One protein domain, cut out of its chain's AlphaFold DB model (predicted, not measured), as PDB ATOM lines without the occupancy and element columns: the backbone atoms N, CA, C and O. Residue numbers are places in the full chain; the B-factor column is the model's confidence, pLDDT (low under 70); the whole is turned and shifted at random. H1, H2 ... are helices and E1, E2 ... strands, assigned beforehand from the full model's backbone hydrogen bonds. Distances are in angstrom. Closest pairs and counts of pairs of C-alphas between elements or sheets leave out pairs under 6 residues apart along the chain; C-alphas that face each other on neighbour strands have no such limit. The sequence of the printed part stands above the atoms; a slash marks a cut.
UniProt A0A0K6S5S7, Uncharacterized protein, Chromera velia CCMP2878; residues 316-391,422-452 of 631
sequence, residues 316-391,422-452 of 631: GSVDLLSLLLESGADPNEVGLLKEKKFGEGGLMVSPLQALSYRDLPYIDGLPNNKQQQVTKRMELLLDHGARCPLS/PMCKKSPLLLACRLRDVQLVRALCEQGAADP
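This is residues 316 to 391 and 422 to 452 of the 631 residues of an uncharacterized protein of Chromera velia CCMP2878 (UniProt A0A0K6S5S7). Two helical hairpins, H2 with H3 and H4 with H5, pack side by side as two short rows of helices: H1, H3 and H5 run the same way in one row, with H1 lengthening it beyond H3, while H2 and H4 run the other way in the second row. A small two-strand hairpin, E1 and E2, lies beyond H2 on the side away from H3. The printed part has 107 residues with five named helices and two named strands, in the order H1 E1 E2 H2 H3 H4 H5, and the sheet E1 - E2 is antiparallel. The class is mostly helix, and the whole is compact, with a radius of gyration of the C-alphas of 13.3 A and a rounded outline of 38 by 33 by 29 A.

H1 is residues 318 to 326, 12.1 A long, and begins at C-alpha 318 (207.353, 251.518, 188.009). E1 is residues 335 to 337, 6.6 A, and E2 residues 347 to 349, 6.4 A. H2 is residues 351 to 359, 12.4 A. H3, the longest helix, is residues 368 to 383, 22.2 A, and begins at C-alpha 368 (223.022, 251.659, 186.696). H4 is residues 428 to 435, 10.8 A. H5 is residues 438 to 446, 12.2 A, and ends at C-alpha 446 (210.155, 269.278, 174.205).

H3 is the hub, touching the other four helices. It touches H1 at a shallow tilt of 3 degrees, the same way; their closest C-alphas, those of Val 318 and Arg 377, are 6.0 A apart. With residues 374 to 381 alone it touches H2, its hairpin partner, at a shallow tilt of 12 degrees, opposite ways; the closest C-alphas are those of Leu 352 and Met 378, 6.8 A. With residues 375 to 382 alone it touches H5 at 23 degrees, shallow, the same way; the closest C-alphas are those of Glu 379 and Leu 440, 7.0 A. H3 and H4 only just touch, with 3 pairs of C-alphas within 8 A, closest at Gln 371 and Leu 435, 6.8 A. H4 and H5 form a hairpin at a shallow tilt of 10 degrees, closest at the C-alphas of Ala 432 and Val 441, 5.7 A. H2 and H4 touch at a steep tilt of 40 degrees, the C-alphas of Ser 356 and Pro 428 being closest at 5.4 A. H1 and H2 are apart. E1 and E2 form an antiparallel hairpin, with N 337 and O 347 2.8 A apart and N 335 and O 349 3.0 A apart, both within hydrogen-bond range; each strand is near H2. In H1, H2, H3, H4 and H5 every O i to N i+4 pair is within hydrogen-bond range.

The two C-alphas farthest apart, those of Glu 344 and Val 438, are 38.4 A apart. Residues 392 to 421 are not printed, in the link from H3 to H4, and C-alphas 391 and 422 are 13.0 A apart across this cut. Of the links that are printed whole, none is long. The mean pLDDT of the printed part is 85.4, and it is under 70 at residue 316, residues 339 to 345 and residues 389 to 391.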
ATOM      1  N   GLY A 316     211.120 253.130 193.955       68.62
ATOM      2  CA  GLY A 316     209.796 252.549 194.014       68.62
ATOM      3  C   GLY A 316     209.452 251.801 192.726       68.62
ATOM      4  O   GLY A 316     210.132 251.860 191.701       68.62
ATOM      5  N   SER A 317     208.297 251.177 192.763       82.06
ATOM      6  CA  SER A 317     207.726 250.408 191.680       82.06
ATOM      7  C   SER A 317     207.339 251.304 190.495       82.06
ATOM      8  O   SER A 317     206.644 252.310 190.660       82.06
ATOM      9  N   VAL A 318     207.830 250.964 189.298       91.12
ATOM     10  CA  VAL A 318     207.353 251.518 188.009       91.12
ATOM     11  C   VAL A 318     205.919 251.060 187.761       91.12
ATOM     12  O   VAL A 318     205.061 251.831 187.368       91.12
ATOM     13  N   ASP A 319     205.660 249.806 188.085       92.38
ATOM     14  CA  ASP A 319     204.388 249.117 187.956       92.38
ATOM     15  C   ASP A 319     203.235 249.782 188.731       92.38
ATOM     16  O   ASP A 319     202.123 249.910 188.222       92.38
ATOM     17  N   LEU A 320     203.496 250.224 189.967       94.62
ATOM     18  CA  LEU A 320     202.535 250.996 190.763       94.62
ATOM     19  C   LEU A 320     202.308 252.395 190.173       94.62
ATOM     20  O   LEU A 320     201.188 252.899 190.203       94.62
ATOM     21  N   LEU A 321     203.361 253.018 189.641       95.56
ATOM     22  CA  LEU A 321     203.262 254.320 188.989       95.56
ATOM     23  C   LEU A 321     202.387 254.232 187.727       95.56
ATOM     24  O   LEU A 321     201.483 255.049 187.572       95.56
ATOM     25  N   SER A 322     202.594 253.206 186.891       96.75
ATOM     26  CA  SER A 322     201.758 252.917 185.717       96.75
ATOM     27  C   SER A 322     200.297 252.746 186.105       96.75
ATOM     28  O   SER A 322     199.445 253.419 185.541       96.75
ATOM     29  N   LEU A 323     200.012 251.938 187.132       97.31
ATOM     30  CA  LEU A 323     198.648 251.730 187.619       97.31
ATOM     31  C   LEU A 323     197.944 253.052 187.971       97.31
ATOM     32  O   LEU A 323     196.785 253.239 187.611       97.31
ATOM     33  N   LEU A 324     198.619 253.961 188.683       97.06
ATOM     34  CA  LEU A 324     198.027 255.239 189.099       97.06
ATOM     35  C   LEU A 324     197.742 256.154 187.903       97.06
ATOM     36  O   LEU A 324     196.665 256.743 187.834       97.06
ATOM     37  N   LEU A 325     198.686 256.255 186.968       96.88
ATOM     38  CA  LEU A 325     198.556 257.096 185.777       96.88
ATOM     39  C   LEU A 325     197.479 256.566 184.821       96.88
ATOM     40  O   LEU A 325     196.612 257.324 184.398       96.88
ATOM     41  N   GLU A 326     197.458 255.254 184.571       96.88
ATOM     42  CA  GLU A 326     196.424 254.584 183.769       96.88
ATOM     43  C   GLU A 326     195.029 254.703 184.401       96.88
ATOM     44  O   GLU A 326     194.021 254.734 183.696       96.88
ATOM     45  N   SER A 327     194.962 254.813 185.732       96.19
ATOM     46  CA  SER A 327     193.710 255.041 186.463       96.19
ATOM     47  C   SER A 327     193.255 256.510 186.455       96.19
ATOM     48  O   SER A 327     192.186 256.808 186.983       96.19
ATOM     49  N   GLY A 328     194.030 257.425 185.858       94.38
ATOM     50  CA  GLY A 328     193.673 258.838 185.698       94.38
ATOM     51  C   GLY A 328     194.250 259.789 186.750       94.38
ATOM     52  O   GLY A 328     193.696 260.870 186.948       94.38
ATOM     53  N   ALA A 329     195.330 259.418 187.447       94.69
ATOM     54  CA  ALA A 329     196.039 260.355 188.318       94.69
ATOM     55  C   ALA A 329     196.669 261.484 187.484       94.69
ATOM     56  O   ALA A 329     197.369 261.209 186.510       94.69
ATOM     57  N   ASP A 330     196.455 262.744 187.874       92.31
ATOM     58  CA  ASP A 330     197.035 263.891 187.171       92.31
ATOM     59  C   ASP A 330     198.558 263.954 187.419       92.31
ATOM     60  O   ASP A 330     198.994 264.136 188.563       92.31
ATOM     61  N   PRO A 331     199.397 263.832 186.371       93.88
ATOM     62  CA  PRO A 331     200.851 263.864 186.507       93.88
ATOM     63  C   PRO A 331     201.413 265.249 186.865       93.88
ATOM     64  O   PRO A 331     202.622 265.378 187.073       93.88
ATOM     65  N   ASN A 332     200.565 266.277 186.935       90.88
ATOM     66  CA  ASN A 332     200.927 267.647 187.285       90.88
ATOM     67  C   ASN A 332     200.348 268.111 188.626       90.88
ATOM     68  O   ASN A 332     200.682 269.215 189.066       90.88
ATOM     69  N   GLU A 333     199.513 267.306 189.293       89.06
ATOM     70  CA  GLU A 333     198.895 267.720 190.552       89.06
ATOM     71  C   GLU A 333     199.964 267.913 191.633       89.06
ATOM     72  O   GLU A 333     200.783 267.032 191.917       89.06
ATOM     73  N   VAL A 334     199.974 269.105 192.229       87.19
ATOM     74  CA  VAL A 334     200.936 269.467 193.267       87.19
ATOM     75  C   VAL A 334     200.416 268.975 194.609       87.19
ATOM     76  O   VAL A 334     199.304 269.310 195.017       87.19
ATOM     77  N   GLY A 335     201.238 268.202 195.312       85.69
ATOM     78  CA  GLY A 335     200.892 267.644 196.612       85.69
ATOM     79  C   GLY A 335     201.945 267.912 197.673       85.69
ATOM     80  O   GLY A 335     203.059 268.365 197.392       85.69
ATOM     81  N   LEU A 336     201.570 267.596 198.908       84.62
ATOM     82  CA  LEU A 336     202.389 267.864 200.075       84.62
ATOM     83  C   LEU A 336     203.376 266.730 200.357       84.62
ATOM     84  O   LEU A 336     202.989 265.586 200.599       84.62
ATOM     85  N   LEU A 337     204.659 267.075 200.421       81.94
ATOM     86  CA  LEU A 337     205.733 266.227 200.917       81.94
ATOM     87  C   LEU A 337     206.072 266.620 202.357       81.94
ATOM     88  O   LEU A 337     206.749 267.612 202.619       81.94
ATOM     89  N   LYS A 338     205.626 265.803 203.312       78.62
ATOM     90  CA  LYS A 338     205.940 265.954 204.739       78.62
ATOM     91  C   LYS A 338     207.041 264.966 205.141       78.62
ATOM     92  O   LYS A 338     206.809 263.756 205.240       78.62
ATOM     93  N   GLU A 339     208.237 265.491 205.397       69.75
ATOM     94  CA  GLU A 339     209.372 264.778 205.996       69.75
ATOM     95  C   GLU A 339     209.807 265.463 207.291       69.75
ATOM     96  O   GLU A 339     209.670 266.675 207.427       69.75
ATOM     97  N   LYS A 340     210.437 264.708 208.204       64.50
ATOM     98  CA  LYS A 340     210.917 265.217 209.505       64.50
ATOM     99  C   LYS A 340     211.764 266.494 209.409       64.50
ATOM    100  O   LYS A 340     211.802 267.265 210.356       64.50
ATOM    101  N   LYS A 341     212.456 266.704 208.287       65.00
ATOM    102  CA  LYS A 341     213.349 267.850 208.078       65.00
ATOM    103  C   LYS A 341     212.649 269.158 207.696       65.00
ATOM    104  O   LYS A 341     213.309 270.186 207.700       65.00
ATOM    105  N   PHE A 342     211.357 269.126 207.362       58.16
ATOM    106  CA  PHE A 342     210.583 270.312 206.971       58.16
ATOM    107  C   PHE A 342     209.670 270.846 208.084       58.16
ATOM    108  O   PHE A 342     208.870 271.742 207.833       58.16
ATOM    109  N   GLY A 343     209.762 270.299 209.302       59.91
ATOM    110  CA  GLY A 343     208.827 270.635 210.379       59.91
ATOM    111  C   GLY A 343     207.382 270.253 210.036       59.91
ATOM    112  O   GLY A 343     207.142 269.381 209.198       59.91
ATOM    113  N   GLU A 344     206.416 270.899 210.687       59.09
ATOM    114  CA  GLU A 344     204.982 270.610 210.514       59.09
ATOM    115  C   GLU A 344     204.424 271.094 209.160       59.09
ATOM    116  O   GLU A 344     203.439 270.540 208.667       59.09
ATOM    117  N   GLY A 345     205.097 272.053 208.508       66.50
ATOM    118  CA  GLY A 345     204.647 272.691 207.267       66.50
ATOM    119  C   GLY A 345     204.847 271.874 205.984       66.50
ATOM    120  O   GLY A 345     204.048 271.999 205.072       66.50
ATOM    121  N   GLY A 346     205.851 270.995 205.887       78.31
ATOM    122  CA  GLY A 346     206.115 270.223 204.657       78.31
ATOM    123  C   GLY A 346     206.520 271.070 203.430       78.31
ATOM    124  O   GLY A 346     206.782 272.265 203.534       78.31
ATOM    125  N   LEU A 347     206.649 270.429 202.263       82.88
ATOM    126  CA  LEU A 347     207.087 271.034 200.999       82.88
ATOM    127  C   LEU A 347     206.126 270.668 199.863       82.88
ATOM    128  O   LEU A 347     205.843 269.489 199.655       82.88
ATOM    129  N   MET A 348     205.692 271.652 199.081       84.50
ATOM    130  CA  MET A 348     204.835 271.419 197.918       84.50
ATOM    131  C   MET A 348     205.650 270.980 196.704       84.50
ATOM    132  O   MET A 348     206.652 271.602 196.350       84.50
ATOM    133  N   VAL A 349     205.243 269.886 196.064       86.00
ATOM    134  CA  VAL A 349     205.983 269.253 194.962       86.00
ATOM    135  C   VAL A 349     205.035 268.782 193.864       86.00
ATOM    136  O   VAL A 349     203.984 268.218 194.146       86.00
ATOM    137  N   SER A 350     205.433 268.961 192.604       89.56
ATOM    138  CA  SER A 350     204.887 268.171 191.488       89.56
ATOM    139  C   SER A 350     205.536 266.774 191.440       89.56
ATOM    140  O   SER A 350     206.628 266.592 191.996       89.56
ATOM    141  N   PRO A 351     204.948 265.783 190.745       91.75
ATOM    142  CA  PRO A 351     205.525 264.439 190.625       91.75
ATOM    143  C   PRO A 351     206.970 264.414 190.092       91.75
ATOM    144  O   PRO A 351     207.839 263.763 190.680       91.75
ATOM    145  N   LEU A 352     207.285 265.194 189.049       91.25
ATOM    146  CA  LEU A 352     208.658 265.306 188.529       91.25
ATOM    147  C   LEU A 352     209.621 265.939 189.549       91.25
ATOM    148  O   LEU A 352     210.778 265.520 189.688       91.25
ATOM    149  N   GLN A 353     209.158 266.933 190.310       88.06
ATOM    150  CA  GLN A 353     209.959 267.533 191.377       88.06
ATOM    151  C   GLN A 353     210.142 266.597 192.569       88.06
ATOM    152  O   GLN A 353     211.187 266.663 193.212       88.06
ATOM    153  N   ALA A 354     209.187 265.711 192.855       88.88
ATOM    154  CA  ALA A 354     209.314 264.704 193.903       88.88
ATOM    155  C   ALA A 354     210.443 263.708 193.585       88.88
ATOM    156  O   ALA A 354     211.287 263.460 194.450       88.88
ATOM    157  N   LEU A 355     210.536 263.223 192.335       89.25
ATOM    158  CA  LEU A 355     211.671 262.410 191.862       89.25
ATOM    159  C   LEU A 355     212.997 263.161 191.996       89.25
ATOM    160  O   LEU A 355     213.948 262.654 192.584       89.25
ATOM    161  N   SER A 356     213.037 264.410 191.527       86.50
ATOM    162  CA  SER A 356     214.215 265.287 191.638       86.50
ATOM    163  C   SER A 356     214.638 265.490 193.085       86.50
ATOM    164  O   SER A 356     215.818 265.532 193.432       86.50
ATOM    165  N   TYR A 357     213.660 265.641 193.960       83.19
ATOM    166  CA  TYR A 357     213.897 265.857 195.359       83.19
ATOM    167  C   TYR A 357     214.483 264.631 196.044       83.19
ATOM    168  O   TYR A 357     215.458 264.796 196.790       83.19
ATOM    169  N   ARG A 358     213.923 263.459 195.744       83.31
ATOM    170  CA  ARG A 358     214.394 262.176 196.236       83.31
ATOM    171  C   ARG A 358     215.788 261.919 195.677       83.31
ATOM    172  O   ARG A 358     216.734 261.954 196.444       83.31
ATOM    173  N   ASP A 359     215.923 261.779 194.359       82.19
ATOM    174  CA  ASP A 359     217.035 261.071 193.719       82.19
ATOM    175  C   ASP A 359     218.287 261.904 193.462       82.19
ATOM    176  O   ASP A 359     219.403 261.388 193.527       82.19
ATOM    177  N   LEU A 360     218.137 263.211 193.245       79.06
ATOM    178  CA  LEU A 360     219.257 264.083 192.890       79.06
ATOM    179  C   LEU A 360     220.456 264.050 193.872       79.06
ATOM    180  O   LEU A 360     221.590 264.055 193.388       79.06
ATOM    181  N   PRO A 361     220.280 264.009 195.213       75.75
ATOM    182  CA  PRO A 361     221.396 263.997 196.165       75.75
ATOM    183  C   PRO A 361     222.294 262.754 196.100       75.75
ATOM    184  O   PRO A 361     223.438 262.825 196.540       75.75
ATOM    185  N   TYR A 362     221.797 261.628 195.588       78.94
ATOM    186  CA  TYR A 362     222.510 260.345 195.618       78.94
ATOM    187  C   TYR A 362     222.596 259.656 194.249       78.94
ATOM    188  O   TYR A 362     223.155 258.565 194.160       78.94
ATOM    189  N   ILE A 363     222.105 260.298 193.181       79.50
ATOM    190  CA  ILE A 363     222.042 259.736 191.824       79.50
ATOM    191  C   ILE A 363     223.389 259.199 191.325       79.50
ATOM    192  O   ILE A 363     223.439 258.102 190.775       79.50
ATOM    193  N   ASP A 364     224.492 259.900 191.607       75.06
ATOM    194  CA  ASP A 364     225.844 259.485 191.201       75.06
ATOM    195  C   ASP A 364     226.322 258.200 191.881       75.06
ATOM    196  O   ASP A 364     227.210 257.531 191.369       75.06
ATOM    197  N   GLY A 365     225.797 257.892 193.068       75.75
ATOM    198  CA  GLY A 365     226.155 256.698 193.830       75.75
ATOM    199  C   GLY A 365     225.235 255.510 193.554       75.75
ATOM    200  O   GLY A 365     225.489 254.418 194.061       75.75
ATOM    201  N   LEU A 366     224.153 255.707 192.792       79.25
ATOM    202  CA  LEU A 366     223.224 254.632 192.466       79.25
ATOM    203  C   LEU A 366     223.806 253.717 191.376       79.25
ATOM    204  O   LEU A 366     224.359 254.215 190.395       79.25
ATOM    205  N   PRO A 367     223.639 252.387 191.497       81.88
ATOM    206  CA  PRO A 367     223.984 251.467 190.420       81.88
ATOM    207  C   PRO A 367     223.128 251.715 189.165       81.88
ATOM    208  O   PRO A 367     222.007 252.222 189.246       81.88
ATOM    209  N   ASN A 368     223.642 251.337 187.991       81.69
ATOM    210  CA  ASN A 368     223.022 251.659 186.696       81.69
ATOM    211  C   ASN A 368     221.574 251.158 186.566       81.69
ATOM    212  O   ASN A 368     220.723 251.868 186.042       81.69
ATOM    213  N   ASN A 369     221.257 249.973 187.095       84.69
ATOM    214  CA  ASN A 369     219.886 249.443 187.100       84.69
ATOM    215  C   ASN A 369     218.907 250.358 187.857       84.69
ATOM    216  O   ASN A 369     217.758 250.531 187.460       84.69
ATOM    217  N   LYS A 370     219.378 250.962 188.945       86.06
ATOM    218  CA  LYS A 370     218.631 251.889 189.780       86.06
ATOM    219  C   LYS A 370     218.452 253.235 189.072       86.06
ATOM    220  O   LYS A 370     217.345 253.761 189.050       86.06
ATOM    221  N   GLN A 371     219.489 253.744 188.411       86.94
ATOM    222  CA  GLN A 371     219.386 254.938 187.563       86.94
ATOM    223  C   GLN A 371     218.383 254.752 186.411       86.94
ATOM    224  O   GLN A 371     217.508 255.593 186.230       86.94
ATOM    225  N   GLN A 372     218.428 253.611 185.715       88.56
ATOM    226  CA  GLN A 372     217.472 253.265 184.654       88.56
ATOM    227  C   GLN A 372     216.021 253.237 185.151       88.56
ATOM    228  O   GLN A 372     215.111 253.653 184.440       88.56
ATOM    229  N   GLN A 373     215.783 252.779 186.383       89.31
ATOM    230  CA  GLN A 373     214.445 252.836 186.973       89.31
ATOM    231  C   GLN A 373     213.983 254.280 187.222       89.31
ATOM    232  O   GLN A 373     212.804 254.566 187.025       89.31
ATOM    233  N   VAL A 374     214.878 255.195 187.623       90.94
ATOM    234  CA  VAL A 374     214.549 256.630 187.738       90.94
ATOM    235  C   VAL A 374     214.186 257.201 186.367       90.94
ATOM    236  O   VAL A 374     213.124 257.812 186.251       90.94
ATOM    237  N   THR A 375     214.996 256.935 185.335       93.25
ATOM    238  CA  THR A 375     214.706 257.328 183.943       93.25
ATOM    239  C   THR A 375     213.323 256.850 183.516       93.25
ATOM    240  O   THR A 375     212.475 257.670 183.178       93.25
ATOM    241  N   LYS A 376     213.037 255.548 183.653       94.25
ATOM    242  CA  LYS A 376     211.763 254.952 183.228       94.25
ATOM    243  C   LYS A 376     210.545 255.575 183.918       94.25
ATOM    244  O   LYS A 376     209.472 255.668 183.336       94.25
ATOM    245  N   ARG A 377     210.691 256.005 185.173       93.62
ATOM    246  CA  ARG A 377     209.624 256.694 185.918       93.62
ATOM    247  C   ARG A 377     209.404 258.118 185.427       93.62
ATOM    248  O   ARG A 377     208.262 258.565 185.399       93.62
ATOM    249  N   MET A 378     210.477 258.822 185.070       94.75
ATOM    250  CA  MET A 378     210.377 260.155 184.474       94.75
ATOM    251  C   MET A 378     209.750 260.085 183.082       94.75
ATOM    252  O   MET A 378     208.836 260.853 182.812       94.75
ATOM    253  N   GLU A 379     210.183 259.142 182.242       95.50
ATOM    254  CA  GLU A 379     209.589 258.878 180.925       95.50
ATOM    255  C   GLU A 379     208.097 258.580 181.045       95.50
ATOM    256  O   GLU A 379     207.288 259.252 180.422       95.50
ATOM    257  N   LEU A 380     207.712 257.671 181.944       96.38
ATOM    258  CA  LEU A 380     206.309 257.322 182.143       96.38
ATOM    259  C   LEU A 380     205.447 258.525 182.569       96.38
ATOM    260  O   LEU A 380     204.301 258.642 182.141       96.38
ATOM    261  N   LEU A 381     205.982 259.424 183.402       96.19
ATOM    262  CA  LEU A 381     205.306 260.675 183.754       96.19
ATOM    263  C   LEU A 381     205.150 261.590 182.527       96.19
ATOM    264  O   LEU A 381     204.079 262.160 182.329       96.19
ATOM    265  N   LEU A 382     206.194 261.721 181.703       95.31
ATOM    266  CA  LEU A 382     206.170 262.528 180.477       95.31
ATOM    267  C   LEU A 382     205.191 261.976 179.438       95.31
ATOM    268  O   LEU A 382     204.406 262.748 178.894       95.31
ATOM    269  N   ASP A 383     205.154 260.656 179.257       95.75
ATOM    270  CA  ASP A 383     204.218 259.963 178.365       95.75
ATOM    271  C   ASP A 383     202.751 260.251 178.730       95.75
ATOM    272  O   ASP A 383     201.876 260.251 177.865       95.75
ATOM    273  N   HIS A 384     202.480 260.544 180.007       96.12
ATOM    274  CA  HIS A 384     201.155 260.925 180.502       96.12
ATOM    275  C   HIS A 384     200.932 262.448 180.564       96.12
ATOM    276  O   HIS A 384     199.868 262.896 180.985       96.12
ATOM    277  N   GLY A 385     201.892 263.262 180.114       94.38
ATOM    278  CA  GLY A 385     201.761 264.718 180.016       94.38
ATOM    279  C   GLY A 385     202.270 265.500 181.230       94.38
ATOM    280  O   GLY A 385     201.816 266.626 181.464       94.38
ATOM    281  N   ALA A 386     203.194 264.934 182.013       94.12
ATOM    282  CA  ALA A 386     203.884 265.682 183.060       94.12
ATOM    283  C   ALA A 386     204.657 266.870 182.477       94.12
ATOM    284  O   ALA A 386     205.351 266.757 181.468       94.12
ATOM    285  N   ARG A 387     204.587 268.010 183.158       90.44
ATOM    286  CA  ARG A 387     205.300 269.232 182.809       90.44
ATOM    287  C   ARG A 387     206.279 269.597 183.906       90.44
ATOM    288  O   ARG A 387     206.021 269.419 185.098       90.44
ATOM    289  N   CYS A 388     207.404 270.159 183.502       82.94
ATOM    290  CA  CYS A 388     208.260 270.887 184.412       82.94
ATOM    291  C   CYS A 388     207.509 272.155 184.831       82.94
ATOM    292  O   CYS A 388     207.102 272.929 183.963       82.94
ATOM    293  N   PRO A 389     207.292 272.384 186.136       67.31
ATOM    294  CA  PRO A 389     206.681 273.626 186.570       67.31
ATOM    295  C   PRO A 389     207.568 274.779 186.099       67.31
ATOM    296  O   PRO A 389     208.767 274.806 186.399       67.31
ATOM    297  N   LEU A 390     206.971 275.704 185.342       51.62
ATOM    298  CA  LEU A 390     207.578 276.998 185.050       51.62
ATOM    299  C   LEU A 390     208.021 277.573 186.390       51.62
ATOM    300  O   LEU A 390     207.273 277.465 187.365       51.62
ATOM    301  N   SER A 391     209.238 278.108 186.473       45.62
ATOM    302  CA  SER A 391     209.663 278.864 187.646       45.62
ATOM    303  C   SER A 391     208.588 279.915 187.904       45.62
ATOM    304  O   SER A 391     208.482 280.877 187.155       45.62
ATOM    305  N   PRO A 422     206.082 276.187 201.184       72.62
ATOM    306  CA  PRO A 422     207.014 276.538 200.123       72.62
ATOM    307  C   PRO A 422     206.962 275.523 198.975       72.62
ATOM    308  O   PRO A 422     206.869 274.312 199.186       72.62
ATOM    309  N   MET A 423     207.081 276.016 197.741       72.88
ATOM    310  CA  MET A 423     207.232 275.171 196.555       72.88
ATOM    311  C   MET A 423     208.658 274.630 196.456       72.88
ATOM    312  O   MET A 423     209.644 275.349 196.652       72.88
ATOM    313  N   CYS A 424     208.784 273.357 196.091       73.88
ATOM    314  CA  CYS A 424     210.060 272.755 195.754       73.88
ATOM    315  C   CYS A 424     210.675 273.487 194.570       73.88
ATOM    316  O   CYS A 424     210.038 273.686 193.539       73.88
ATOM    317  N   LYS A 425     211.947 273.853 194.709       72.94
ATOM    318  CA  LYS A 425     212.688 274.557 193.663       72.94
ATOM    319  C   LYS A 425     213.740 273.678 192.971       72.94
ATOM    320  O   LYS A 425     214.635 274.178 192.291       72.94
ATOM    321  N   LYS A 426     213.680 272.354 193.167       74.75
ATOM    322  CA  LYS A 426     214.574 271.409 192.485       74.75
ATOM    323  C   LYS A 426     214.106 271.191 191.051       74.75
ATOM    324  O   LYS A 426     212.920 270.985 190.810       74.75
ATOM    325  N   SER A 427     215.055 271.212 190.119       81.81
ATOM    326  CA  SER A 427     214.778 271.066 188.691       81.81
ATOM    327  C   SER A 427     214.806 269.593 188.251       81.81
ATOM    328  O   SER A 427     215.838 268.939 188.438       81.81
ATOM    329  N   PRO A 428     213.735 269.090 187.606       88.50
ATOM    330  CA  PRO A 428     213.742 267.790 186.930       88.50
ATOM    331  C   PRO A 428     214.762 267.691 185.801       88.50
ATOM    332  O   PRO A 428     215.373 266.640 185.615       88.50
ATOM    333  N   LEU A 429     215.025 268.801 185.106       89.25
ATOM    334  CA  LEU A 429     216.033 268.850 184.050       89.25
ATOM    335  C   LEU A 429     217.441 268.592 184.598       89.25
ATOM    336  O   LEU A 429     218.214 267.860 183.985       89.25
ATOM    337  N   LEU A 430     217.759 269.111 185.791       86.19
ATOM    338  CA  LEU A 430     219.035 268.807 186.440       86.19
ATOM    339  C   LEU A 430     219.174 267.308 186.724       86.19
ATOM    340  O   LEU A 430     220.251 266.758 186.513       86.19
ATOM    341  N   LEU A 431     218.113 266.633 187.180       87.00
ATOM    342  CA  LEU A 431     218.163 265.190 187.423       87.00
ATOM    343  C   LEU A 431     218.484 264.417 186.131       87.00
ATOM    344  O   LEU A 431     219.374 263.568 186.150       87.00
ATOM    345  N   ALA A 432     217.856 264.767 185.005       90.56
ATOM    346  CA  ALA A 432     218.153 264.157 183.706       90.56
ATOM    347  C   ALA A 432     219.592 264.422 183.231       90.56
ATOM    348  O   ALA A 432     220.284 263.499 182.799       90.56
ATOM    349  N   CYS A 433     220.103 265.649 183.399       88.56
ATOM    350  CA  CYS A 433     221.505 265.962 183.101       88.56
ATOM    351  C   CYS A 433     222.482 265.114 183.933       88.56
ATOM    352  O   CYS A 433     223.556 264.756 183.455       88.56
ATOM    353  N   ARG A 434     222.119 264.784 185.178       84.94
ATOM    354  CA  ARG A 434     222.938 263.980 186.099       84.94
ATOM    355  C   ARG A 434     222.877 262.486 185.806       84.94
ATOM    356  O   ARG A 434     223.886 261.809 185.959       84.94
ATOM    357  N   LEU A 435     221.726 262.010 185.335       86.81
ATOM    358  CA  LEU A 435     221.550 260.681 184.743       86.81
ATOM    359  C   LEU A 435     222.308 260.518 183.420       86.81
ATOM    360  O   LEU A 435     222.527 259.394 182.984       86.81
ATOM    361  N   ARG A 436     222.732 261.634 182.811       86.25
ATOM    362  CA  ARG A 436     223.443 261.701 181.527       86.25
ATOM    363  C   ARG A 436     222.629 261.164 180.353       86.25
ATOM    364  O   ARG A 436     223.178 260.702 179.357       86.25
ATOM    365  N   ASP A 437     221.313 261.264 180.465       89.81
ATOM    366  CA  ASP A 437     220.387 260.734 179.480       89.81
ATOM    367  C   ASP A 437     219.964 261.832 178.499       89.81
ATOM    368  O   ASP A 437     219.151 262.707 178.806       89.81
ATOM    369  N   VAL A 438     220.557 261.794 177.304       91.69
ATOM    370  CA  VAL A 438     220.288 262.752 176.223       91.69
ATOM    371  C   VAL A 438     218.823 262.715 175.787       91.69
ATOM    372  O   VAL A 438     218.252 263.764 175.491       91.69
ATOM    373  N   GLN A 439     218.210 261.529 175.747       93.88
ATOM    374  CA  GLN A 439     216.829 261.379 175.287       93.88
ATOM    375  C   GLN A 439     215.861 261.932 176.323       93.88
ATOM    376  O   GLN A 439     214.959 262.692 175.977       93.88
ATOM    377  N   LEU A 440     216.116 261.659 177.603       94.62
ATOM    378  CA  LEU A 440     215.325 262.221 178.691       94.62
ATOM    379  C   LEU A 440     215.437 263.754 178.759       94.62
ATOM    380  O   LEU A 440     214.442 264.430 179.007       94.62
ATOM    381  N   VAL A 441     216.625 264.322 178.511       93.94
ATOM    382  CA  VAL A 441     216.809 265.784 178.420       93.94
ATOM    383  C   VAL A 441     215.966 266.378 177.288       93.94
ATOM    384  O   VAL A 441     215.276 267.371 177.517       93.94
ATOM    385  N   ARG A 442     215.966 265.763 176.096       94.88
ATOM    386  CA  ARG A 442     215.102 266.201 174.983       94.88
ATOM    387  C   ARG A 442     213.630 266.103 175.355       94.88
ATOM    388  O   ARG A 442     212.921 267.094 175.236       94.88
ATOM    389  N   ALA A 443     213.198 264.962 175.888       94.81
ATOM    390  CA  ALA A 443     211.811 264.745 176.284       94.81
ATOM    391  C   ALA A 443     211.337 265.777 177.324       94.81
ATOM    392  O   ALA A 443     210.251 266.335 177.193       94.81
ATOM    393  N   LEU A 444     212.166 266.114 178.317       92.88
ATOM    394  CA  LEU A 444     211.828 267.139 179.308       92.88
ATOM    395  C   LEU A 444     211.689 268.538 178.701       92.88
ATOM    396  O   LEU A 444     210.781 269.267 179.094       92.88
ATOM    397  N   CYS A 445     212.563 268.931 177.775       91.56
ATOM    398  CA  CYS A 445     212.476 270.243 177.130       91.56
ATOM    399  C   CYS A 445     211.307 270.317 176.133       91.56
ATOM    400  O   CYS A 445     210.553 271.284 176.144       91.56
ATOM    401  N   GLU A 446     211.131 269.291 175.300       91.75
ATOM    402  CA  GLU A 446     210.155 269.278 174.205       91.75
ATOM    403  C   GLU A 446     208.734 268.946 174.682       91.75
ATOM    404  O   GLU A 446     207.784 269.640 174.320       91.75
ATOM    405  N   GLN A 447     208.573 267.904 175.504       91.19
ATOM    406  CA  GLN A 447     207.266 267.442 175.997       91.19
ATOM    407  C   GLN A 447     206.933 268.073 177.352       91.19
ATOM    408  O   GLN A 447     205.816 268.544 177.574       91.19
ATOM    409  N   GLY A 448     207.922 268.118 178.248       86.81
ATOM    410  CA  GLY A 448     207.773 268.658 179.597       86.81
ATOM    411  C   GLY A 448     207.863 270.184 179.689       86.81
ATOM    412  O   GLY A 448     207.662 270.720 180.777       86.81
ATOM    413  N   ALA A 449     208.162 270.890 178.591       88.62
ATOM    414  CA  ALA A 449     208.372 272.341 178.550       88.62
ATOM    415  C   ALA A 449     209.417 272.851 179.568       88.62
ATOM    416  O   ALA A 449     209.278 273.937 180.137       88.62
ATOM    417  N   ALA A 450     210.458 272.057 179.837       88.81
ATOM    418  CA  ALA A 450     211.565 272.473 180.689       88.81
ATOM    419  C   ALA A 450     212.344 273.628 180.046       88.81
ATOM    420  O   ALA A 450     212.770 273.523 178.899       88.81
ATOM    421  N   ASP A 451     212.595 274.699 180.802       86.75
ATOM    422  CA  ASP A 451     213.478 275.777 180.355       86.75
ATOM    423  C   ASP A 451     214.959 275.350 180.500       86.75
ATOM    424  O   ASP A 451     215.438 275.165 181.629       86.75
ATOM    425  N   PRO A 452     215.720 275.222 179.391       88.12
ATOM    426  CA  PRO A 452     217.136 274.848 179.414       88.12
ATOM    427  C   PRO A 452     218.047 275.940 179.993       88.12
ATOM    428  O   PRO A 452     219.243 275.710 180.195       88.12
TER     429      PRO A 452